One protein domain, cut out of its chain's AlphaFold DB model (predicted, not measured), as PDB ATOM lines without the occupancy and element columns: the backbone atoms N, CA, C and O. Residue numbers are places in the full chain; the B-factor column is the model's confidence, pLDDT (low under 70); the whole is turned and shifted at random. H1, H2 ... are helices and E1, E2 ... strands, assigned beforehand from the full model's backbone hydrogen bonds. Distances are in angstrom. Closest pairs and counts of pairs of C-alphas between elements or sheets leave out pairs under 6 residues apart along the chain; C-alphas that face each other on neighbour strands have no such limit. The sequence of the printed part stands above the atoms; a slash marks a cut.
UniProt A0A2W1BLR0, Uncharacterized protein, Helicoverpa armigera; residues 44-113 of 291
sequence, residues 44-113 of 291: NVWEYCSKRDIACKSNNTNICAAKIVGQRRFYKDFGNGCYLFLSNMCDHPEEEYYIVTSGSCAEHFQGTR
ATOM      1  N   ASN A  44     156.533 225.679 179.097       80.19
ATOM      2  CA  ASN A  44     157.617 226.502 178.560       80.19
ATOM      3  C   ASN A  44     158.721 225.665 177.894       80.19
ATOM      4  O   ASN A  44     159.274 226.071 176.872       80.19
ATOM      5  N   VAL A  45     159.033 224.493 178.453       75.62
ATOM      6  CA  VAL A  45     160.020 223.569 177.882       75.62
ATOM      7  C   VAL A  45     159.484 222.983 176.583       75.62
ATOM      8  O   VAL A  45     160.184 222.976 175.570       75.62
ATOM      9  N   TRP A  46     158.221 222.553 176.586       84.69
ATOM     10  CA  TRP A  46     157.568 222.015 175.397       84.69
ATOM     11  C   TRP A  46     157.477 223.041 174.260       84.69
ATOM     12  O   TRP A  46     157.806 222.736 173.110       84.69
ATOM     13  N   GLU A  47     157.099 224.284 174.573       87.69
ATOM     14  CA  GLU A  47     157.059 225.373 173.598       87.69
ATOM     15  C   GLU A  47     158.439 225.603 172.968       87.69
ATOM     16  O   GLU A  47     158.548 225.741 171.746       87.69
ATOM     17  N   TYR A  48     159.504 225.582 173.773       82.56
ATOM     18  CA  TYR A  48     160.869 225.734 173.276       82.56
ATOM     19  C   TYR A  48     161.283 224.570 172.363       82.56
ATOM     20  O   TYR A  48     161.778 224.797 171.257       82.56
ATOM     21  N   CYS A  49     160.984 223.330 172.763       88.50
ATOM     22  CA  CYS A  49     161.205 222.132 171.950       88.50
ATOM     23  C   CYS A  49     160.481 222.197 170.594       88.50
ATOM     24  O   CYS A  49     161.044 221.784 169.577       88.50
ATOM     25  N   SER A  50     159.268 222.762 170.553       92.38
ATOM     26  CA  SER A  50     158.469 222.900 169.326       92.38
ATOM     27  C   SER A  50     159.022 223.932 168.332       92.38
ATOM     28  O   SER A  50     158.771 223.836 167.134       92.38
ATOM     29  N   LYS A  51     159.816 224.903 168.806       93.44
ATOM     30  CA  LYS A  51     160.415 225.973 167.986       93.44
ATOM     31  C   LYS A  51     161.867 225.683 167.595       93.44
ATOM     32  O   LYS A  51     162.602 226.608 167.245       93.44
ATOM     33  N   ARG A  52     162.277 224.412 167.618       92.12
ATOM     34  CA  ARG A  52     163.644 223.944 167.327       92.12
ATOM     35  C   ARG A  52     164.243 224.555 166.063       92.12
ATOM     36  O   ARG A  52     165.331 225.119 166.123       92.12
ATOM     37  N   ASP A  53     163.519 224.503 164.948       91.81
ATOM     38  CA  ASP A  53     164.014 225.000 163.657       91.81
ATOM     39  C   ASP A  53     164.173 226.514 163.616       91.81
ATOM     40  O   ASP A  53     164.891 227.023 162.767       91.81
ATOM     41  N   ILE A  54     163.493 227.254 164.490       92.31
ATOM     42  CA  ILE A  54     163.650 228.705 164.599       92.31
ATOM     43  C   ILE A  54     164.825 229.009 165.531       92.31
ATOM     44  O   ILE A  54     165.663 229.844 165.201       92.31
ATOM     45  N   ALA A  55     164.910 228.303 166.662       85.69
ATOM     46  CA  ALA A  55     165.943 228.495 167.676       85.69
ATOM     47  C   ALA A  55     167.344 228.107 167.178       85.69
ATOM     48  O   ALA A  55     168.312 228.816 167.438       85.69
ATOM     49  N   CYS A  56     167.454 227.009 166.429       87.44
ATOM     50  CA  CYS A  56     168.734 226.439 166.005       87.44
ATOM     51  C   CYS A  56     169.139 226.795 164.571       87.44
ATOM     52  O   CYS A  56     170.116 226.242 164.055       87.44
ATOM     53  N   LYS A  57     168.426 227.718 163.910       88.31
ATOM     54  CA  LYS A  57     168.760 228.195 162.559       88.31
ATOM     55  C   LYS A  57     169.955 229.146 162.578       88.31
ATOM     56  O   LYS A  57     169.828 230.339 162.326       88.31
ATOM     57  N   SER A  58     171.130 228.614 162.880       80.75
ATOM     58  CA  SER A  58     172.411 229.310 162.775       80.75
ATOM     59  C   SER A  58     173.314 228.622 161.750       80.75
ATOM     60  O   SER A  58     172.951 227.597 161.182       80.75
ATOM     61  N   ASN A  59     174.496 229.198 161.514       69.12
ATOM     62  CA  ASN A  59     175.468 228.715 160.533       69.12
ATOM     63  C   ASN A  59     175.719 227.192 160.651       69.12
ATOM     64  O   ASN A  59     175.862 226.669 161.759       69.12
ATOM     65  N   ASN A  60     175.746 226.496 159.510       70.00
ATOM     66  CA  ASN A  60     175.719 225.030 159.417       70.00
ATOM     67  C   ASN A  60     177.098 224.418 159.697       70.00
ATOM     68  O   ASN A  60     177.863 224.136 158.774       70.00
ATOM     69  N   THR A  61     177.431 224.199 160.964       80.19
ATOM     70  CA  THR A  61     178.544 223.320 161.335       80.19
ATOM     71  C   THR A  61     177.984 221.941 161.634       80.19
ATOM     72  O   THR A  61     177.625 221.677 162.779       80.19
ATOM     73  N   ASN A  62     177.893 221.082 160.618       89.06
ATOM     74  CA  ASN A  62     177.422 219.710 160.805       89.06
ATOM     75  C   ASN A  62     178.258 218.996 161.878       89.06
ATOM     76  O   ASN A  62     179.471 219.208 161.977       89.06
ATOM     77  N   ILE A  63     177.601 218.171 162.684       89.38
ATOM     78  CA  ILE A  63     178.212 217.409 163.768       89.38
ATOM     79  C   ILE A  63     177.743 215.966 163.666       89.38
ATOM     80  O   ILE A  63     176.542 215.708 163.590       89.38
ATOM     81  N   CYS A  64     178.685 215.035 163.751       92.19
ATOM     82  CA  CYS A  64     178.386 213.633 163.956       92.19
ATOM     83  C   CYS A  64     178.332 213.354 165.454       92.19
ATOM     84  O   CYS A  64     179.310 213.585 166.178       92.19
ATOM     85  N   ALA A  65     177.208 212.824 165.917       91.00
ATOM     86  CA  ALA A  65     177.038 212.394 167.293       91.00
ATOM     87  C   ALA A  65     176.649 210.915 167.352       91.00
ATOM     88  O   ALA A  65     176.096 210.362 166.400       91.00
ATOM     89  N   ALA A  66     176.942 210.273 168.477       87.88
ATOM     90  CA  ALA A  66     176.602 208.886 168.730       87.88
ATOM     91  C   ALA A  66     175.870 208.736 170.059       87.88
ATOM     92  O   ALA A  66     176.111 209.499 170.985       87.88
ATOM     93  N   LYS A  67     174.995 207.742 170.167       89.81
ATOM     94  CA  LYS A  67     174.422 207.297 171.441       89.81
ATOM     95  C   LYS A  67     174.616 205.800 171.616       89.81
ATOM     96  O   LYS A  67     174.757 205.079 170.626       89.81
ATOM     97  N   ILE A  68     174.608 205.332 172.858       85.00
ATOM     98  CA  ILE A  68     174.750 203.913 173.191       85.00
ATOM     99  C   ILE A  68     173.443 203.441 173.818       85.00
ATOM    100  O   ILE A  68     173.010 203.984 174.830       85.00
ATOM    101  N   VAL A  69     172.815 202.435 173.211       87.94
ATOM    102  CA  VAL A  69     171.604 201.800 173.744       87.94
ATOM    103  C   VAL A  69     171.879 200.306 173.863       87.94
ATOM    104  O   VAL A  69     172.046 199.600 172.865       87.94
ATOM    105  N   GLY A  70     171.993 199.826 175.103       90.06
ATOM    106  CA  GLY A  70     172.497 198.481 175.383       90.06
ATOM    107  C   GLY A  70     173.958 198.338 174.944       90.06
ATOM    108  O   GLY A  70     174.810 199.092 175.392       90.06
ATOM    109  N   GLN A  71     174.234 197.379 174.059       85.62
ATOM    110  CA  GLN A  71     175.567 197.133 173.482       85.62
ATOM    111  C   GLN A  71     175.727 197.714 172.068       85.62
ATOM    112  O   GLN A  71     176.684 197.406 171.366       85.62
ATOM    113  N   ARG A  72     174.764 198.515 171.596       85.94
ATOM    114  CA  ARG A  72     174.791 199.062 170.234       85.94
ATOM    115  C   ARG A  72     175.046 200.557 170.255       85.94
ATOM    116  O   ARG A  72     174.445 201.286 171.045       85.94
ATOM    117  N   ARG A  73     175.908 201.006 169.342       88.31
ATOM    118  CA  ARG A  73     176.207 202.419 169.117       88.31
ATOM    119  C   ARG A  73     175.467 202.913 167.875       88.31
ATOM    120  O   ARG A  73     175.585 202.332 166.801       88.31
ATOM    121  N   PHE A  74     174.716 203.995 168.027       91.56
ATOM    122  CA  PHE A  74     173.912 204.606 166.973       91.56
ATOM    123  C   PHE A  74     174.491 205.960 166.616       91.56
ATOM    124  O   PHE A  74     174.604 206.813 167.490       91.56
ATOM    125  N   TYR A  75     174.812 206.168 165.344       94.06
ATOM    126  CA  TYR A  75     175.377 207.418 164.844       94.06
ATOM    127  C   TYR A  75     174.306 208.243 164.130       94.06
ATOM    128  O   TYR A  75     173.455 207.694 163.427       94.06
ATOM    129  N   LYS A  76     174.338 209.563 164.317       95.81
ATOM    130  CA  LYS A  76     173.407 210.498 163.688       95.81
ATOM    131  C   LYS A  76     174.091 211.826 163.391       95.81
ATOM    132  O   LYS A  76     174.818 212.366 164.226       95.81
ATOM    133  N   ASP A  77     173.801 212.351 162.208       95.88
ATOM    134  CA  ASP A  77     174.209 213.688 161.801       95.88
ATOM    135  C   ASP A  77     173.239 214.742 162.332       95.88
ATOM    136  O   ASP A  77     172.017 214.624 162.204       95.88
ATOM    137  N   PHE A  78     173.803 215.805 162.890       94.25
ATOM    138  CA  PHE A  78     173.089 216.991 163.334       94.25
ATOM    139  C   PHE A  78     173.601 218.205 162.564       94.25
ATOM    140  O   PHE A  78     174.801 218.351 162.348       94.25
ATOM    141  N   GLY A  79     172.699 219.109 162.171       87.69
ATOM    142  CA  GLY A  79     173.084 220.309 161.415       87.69
ATOM    143  C   GLY A  79     174.005 221.256 162.194       87.69
ATOM    144  O   GLY A  79     174.792 221.984 161.595       87.69
ATOM    145  N   ASN A  80     173.899 221.251 163.528       87.50
ATOM    146  CA  ASN A  80     174.787 221.942 164.462       87.50
ATOM    147  C   ASN A  80     174.576 221.430 165.902       87.50
ATOM    148  O   ASN A  80     173.714 220.588 166.164       87.50
ATOM    149  N   GLY A  81     175.351 221.973 166.846       84.25
ATOM    150  CA  GLY A  81     175.275 221.602 168.263       84.25
ATOM    151  C   GLY A  81     173.958 221.980 168.943       84.25
ATOM    152  O   GLY A  81     173.541 221.293 169.871       84.25
ATOM    153  N   CYS A  82     173.257 223.009 168.459       86.00
ATOM    154  CA  CYS A  82     171.946 223.386 168.992       86.00
ATOM    155  C   CYS A  82     170.901 222.300 168.702       86.00
ATOM    156  O   CYS A  82     170.149 221.910 169.597       86.00
ATOM    157  N   TYR A  83     170.893 221.744 167.483       91.75
ATOM    158  CA  TYR A  83     170.002 220.629 167.143       91.75
ATOM    159  C   TYR A  83     170.294 219.375 167.971       91.75
ATOM    160  O   TYR A  83     169.355 218.693 168.377       91.75
ATOM    161  N   LEU A  84     171.568 219.091 168.245       87.75
ATOM    162  CA  LEU A  84     171.963 217.993 169.127       87.75
ATOM    163  C   LEU A  84     171.424 218.204 170.547       87.75
ATOM    164  O   LEU A  84     170.761 217.324 171.091       87.75
ATOM    165  N   PHE A  85     171.658 219.388 171.114       87.62
ATOM    166  CA  PHE A  85     171.195 219.736 172.454       87.62
ATOM    167  C   PHE A  85     169.677 219.578 172.589       87.62
ATOM    168  O   PHE A  85     169.201 218.907 173.503       87.62
ATOM    169  N   LEU A  86     168.910 220.132 171.643       86.44
ATOM    170  CA  LEU A  86     167.454 220.006 171.668       86.44
ATOM    171  C   LEU A  86     166.976 218.575 171.431       86.44
ATOM    172  O   LEU A  86     165.937 218.202 171.962       86.44
ATOM    173  N   SER A  87     167.714 217.755 170.687       90.56
ATOM    174  CA  SER A  87     167.354 216.347 170.531       90.56
ATOM    175  C   SER A  87     167.536 215.570 171.836       90.56
ATOM    176  O   SER A  87     166.627 214.843 172.233       90.56
ATOM    177  N   ASN A  88     168.636 215.788 172.561       87.44
ATOM    178  CA  ASN A  88     168.852 215.171 173.875       87.44
ATOM    179  C   ASN A  88     167.814 215.647 174.895       87.44
ATOM    180  O   ASN A  88     167.201 214.840 175.581       87.44
ATOM    181  N   MET A  89     167.555 216.954 174.947       84.88
ATOM    182  CA  MET A  89     166.627 217.530 175.918       84.88
ATOM    183  C   MET A  89     165.166 217.134 175.656       84.88
ATOM    184  O   MET A  89     164.424 216.877 176.607       84.88
ATOM    185  N   CYS A  90     164.737 217.131 174.392       89.88
ATOM    186  CA  CYS A  90     163.324 217.013 174.025       89.88
ATOM    187  C   CYS A  90     162.925 215.604 173.574       89.88
ATOM    188  O   CYS A  90     161.833 215.149 173.909       89.88
ATOM    189  N   ASP A  91     163.784 214.916 172.815       91.12
ATOM    190  CA  ASP A  91     163.429 213.649 172.158       91.12
ATOM    191  C   ASP A  91     164.006 212.438 172.902       91.12
ATOM    192  O   ASP A  91     163.360 211.391 173.000       91.12
ATOM    193  N   HIS A  92     165.229 212.576 173.426       87.81
ATOM    194  CA  HIS A  92     166.020 211.470 173.969       87.81
ATOM    195  C   HIS A  92     166.638 211.757 175.354       87.81
ATOM    196  O   HIS A  92     167.831 211.519 175.536       87.81
ATOM    197  N   PRO A  93     165.856 212.193 176.363       79.50
ATOM    198  CA  PRO A  93     166.396 212.557 177.682       79.50
ATOM    199  C   PRO A  93     166.936 211.367 178.492       79.50
ATOM    200  O   PRO A  93     167.603 211.551 179.501       79.50
ATOM    201  N   GLU A  94     166.629 210.139 178.078       80.44
ATOM    202  CA  GLU A  94     167.133 208.905 178.700       80.44
ATOM    203  C   GLU A  94     168.301 208.288 177.908       80.44
ATOM    204  O   GLU A  94     168.979 207.392 178.402       80.44
ATOM    205  N   GLU A  95     168.535 208.752 176.675       84.06
ATOM    206  CA  GLU A  95     169.467 208.154 175.713       84.06
ATOM    207  C   GLU A  95     170.196 209.247 174.921       84.06
ATOM    208  O   GLU A  95     170.020 209.401 173.706       84.06
ATOM    209  N   GLU A  96     170.990 210.042 175.631       83.38
ATOM    210  CA  GLU A  96     171.642 211.219 175.069       83.38
ATOM    211  C   GLU A  96     172.697 210.861 174.010       83.38
ATOM    212  O   GLU A  96     173.504 209.940 174.159       83.38
ATOM    213  N   TYR A  97     172.712 211.639 172.930       88.38
ATOM    214  CA  TYR A  97     173.776 211.628 171.939       88.38
ATOM    215  C   TYR A  97     174.966 212.469 172.426       88.38
ATOM    216  O   TYR A  97     174.797 213.612 172.851       88.38
ATOM    217  N   TYR A  98     176.182 211.950 172.288       79.88
ATOM    218  CA  TYR A  98     177.435 212.667 172.518       79.88
ATOM    219  C   TYR A  98     178.168 212.924 171.197       79.88
ATOM    220  O   TYR A  98     178.076 212.149 170.246       79.88
ATOM    221  N   ILE A  99     178.909 214.029 171.119       82.19
ATOM    222  CA  ILE A  99     179.635 214.419 169.903       82.19
ATOM    223  C   ILE A  99     180.820 213.478 169.677       82.19
ATOM    224  O   ILE A  99     181.639 213.284 170.573       82.19
ATOM    225  N   VAL A 100     180.942 212.949 168.460       80.06
ATOM    226  CA  VAL A 100     182.080 212.122 168.036       80.06
ATOM    227  C   VAL A 100     183.076 212.948 167.227       80.06
ATOM    228  O   VAL A 100     184.276 212.905 167.481       80.06
ATOM    229  N   THR A 101     182.592 213.718 166.251       77.69
ATOM    230  CA  THR A 101     183.431 214.605 165.436       77.69
ATOM    231  C   THR A 101     182.625 215.775 164.882       77.69
ATOM    232  O   THR A 101     181.417 215.672 164.667       77.69
ATOM    233  N   SER A 102     183.305 216.886 164.599       84.00
ATOM    234  CA  SER A 102     182.794 217.902 163.676       84.00
ATOM    235  C   SER A 102     182.792 217.348 162.248       84.00
ATOM    236  O   SER A 102     183.728 216.636 161.880       84.00
ATOM    237  N   GLY A 103     181.792 217.705 161.448       86.56
ATOM    238  CA  GLY A 103     181.556 217.132 160.122       86.56
ATOM    239  C   GLY A 103     180.463 216.067 160.148       86.56
ATOM    240  O   GLY A 103     179.744 215.922 161.135       86.56
ATOM    241  N   SER A 104     180.318 215.339 159.047       92.50
ATOM    242  CA  SER A 104     179.335 214.255 158.939       92.50
ATOM    243  C   SER A 104     179.865 212.929 159.493       92.50
ATOM    244  O   SER A 104     181.069 212.664 159.512       92.50
ATOM    245  N   CYS A 105     178.966 212.030 159.881       91.44
ATOM    246  CA  CYS A 105     179.308 210.675 160.285       91.44
ATOM    247  C   CYS A 105     179.897 209.880 159.114       91.44
ATOM    248  O   CYS A 105     180.763 209.035 159.319       91.44
ATOM    249  N   ALA A 106     179.504 210.186 157.874       91.19
ATOM    250  CA  ALA A 106     180.127 209.598 156.691       91.19
ATOM    251  C   ALA A 106     181.633 209.915 156.618       91.19
ATOM    252  O   ALA A 106     182.443 209.014 156.400       91.19
ATOM    253  N   GLU A 107     182.020 211.171 156.861       84.38
ATOM    254  CA  GLU A 107     183.428 211.585 156.927       84.38
ATOM    255  C   GLU A 107     184.157 210.916 158.099       84.38
ATOM    256  O   GLU A 107     185.292 210.462 157.935       84.38
ATOM    257  N   HIS A 108     183.492 210.783 159.254       85.00
ATOM    258  CA  HIS A 108     184.031 210.063 160.411       85.00
ATOM    259  C   HIS A 108     184.428 208.623 160.056       85.00
ATOM    260  O   HIS A 108     185.546 208.195 160.356       85.00
ATOM    261  N   PHE A 109     183.545 207.890 159.367       85.44
ATOM    262  CA  PHE A 109     183.797 206.504 158.966       85.44
ATOM    263  C   PHE A 109     184.830 206.377 157.843       85.44
ATOM    264  O   PHE A 109     185.604 205.422 157.816       85.44
ATOM    265  N   GLN A 110     184.894 207.337 156.919       81.38
ATOM    266  CA  GLN A 110     185.941 207.348 155.891       81.38
ATOM    267  C   GLN A 110     187.331 207.612 156.484       81.38
ATOM    268  O   GLN A 110     188.314 207.037 156.018       81.38
ATOM    269  N   GLY A 111     187.420 208.463 157.513       65.88
ATOM    270  CA  GLY A 111     188.673 208.766 158.204       65.88
ATOM    271  C   GLY A 111     189.199 207.608 159.055       65.88
ATOM    272  O   GLY A 111     190.409 207.402 159.117       65.88
ATOM    273  N   THR A 112     188.306 206.827 159.664       58.75
ATOM    274  CA  THR A 112     188.662 205.680 160.520       58.75
ATOM    275  C   THR A 112     188.994 204.410 159.733       58.75
ATOM    276  O   THR A 112     189.836 203.641 160.175       58.75
ATOM    277  N   ARG A 113     188.453 204.219 158.521       56.06
ATOM    278  CA  ARG A 113     188.775 203.063 157.650       56.06
ATOM    279  C   ARG A 113     190.198 203.041 157.071       56.06
ATOM    280  O   ARG A 113     190.530 202.117 156.341       56.06
TER     281      ARG A 113
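Overview. This is residues 44 to 113 of the 291 residues of an uncharacterized protein of Helicoverpa armigera (UniProt A0A2W1BLR0). A small antiparallel sheet of three strands stands between two helices: H3 covers one face and H4 packs on the opposite face, while two short helices, H1 and H2, lie on the far side of H3, away from the sheet. The sheet is a long hairpin, E1 and E2, with the shorter E3 along the other side of E1. The printed part has 70 residues, with four named helices and three named strands in the order H1 H2 E1 E2 H3 E3 H4; the sheet's order is E2 E1 E3, and the class is mixed, helices and strands. It is only just compact, close to loose, with a radius of gyration of the C-alphas of 12.9 A, and flat, spanning 44 by 32 by 11 A.

Along the chain. Find C-alpha 63 at (178.212, 217.409, 163.768); from there E1, residues 63 to 69, runs 19.7 A. E2, residues 72 to 78, runs 19.3 A, and E3, residues 98 to 102, 11.6 A. Look next at H3, residues 81 to 91, 14.8 A long. H4, residues 105 to 112, is 10.6 A long and ends at C-alpha 112, (188.662, 205.680, 160.520). H1, residues 44 to 50, begins at C-alpha 44, (157.617, 226.502, 178.560), and is 9.9 A long; H2 is residues 52 to 55.

Arrangement. Begin at the inner strand, E1. It forms a hairpin with E2, antiparallel at 153 degrees, with N 65 and O 76 within hydrogen-bond range at 3.0 A. E3 is its other antiparallel neighbour, at 152 degrees, with N 66 and O 98 at 2.8 A. H3 is on the sheet at a height of 10.1 A and runs along the strands, at 20 degrees to E1 on the local plane; the closest C-alphas of H3 and E2 are those of Leu 84 and Phe 78, 6.0 A. E2, H3 and E3 form a split strand-helix-strand unit, two strands running the same way with E1 between them, and its crossover is right-handed. H4 is on the opposite face at a height of 9.6 A and runs across the strands, at 88 degrees to E3 on the local plane; the C-alphas of Cys 64 in E1 and Cys 105 are its closest to E1, 4.8 A. H1 and H3 only just touch, with 3 pairs of C-alphas within 8 A, the closest being Cys 49 and Cys 90, 5.9 A. H2 and H3 also only just touch, with 3 such pairs, the closest being Arg 52 and Leu 86, 7.0 A. H1 and H2 meet only through their link, and H3 and H4 are apart. In H1, H3 and H4 every O i to N i+4 pair is within hydrogen-bond range; H2 is too short for such a pair.

Size, cuts and confidence. The two C-alphas farthest apart are those of Asn 44 and Arg 113, 44.2 A. The printed part has no cut, and no link is long. Mean pLDDT of the printed part is 85.5; look for values under 70 at residue 59 and residues 111 to 113 of this model.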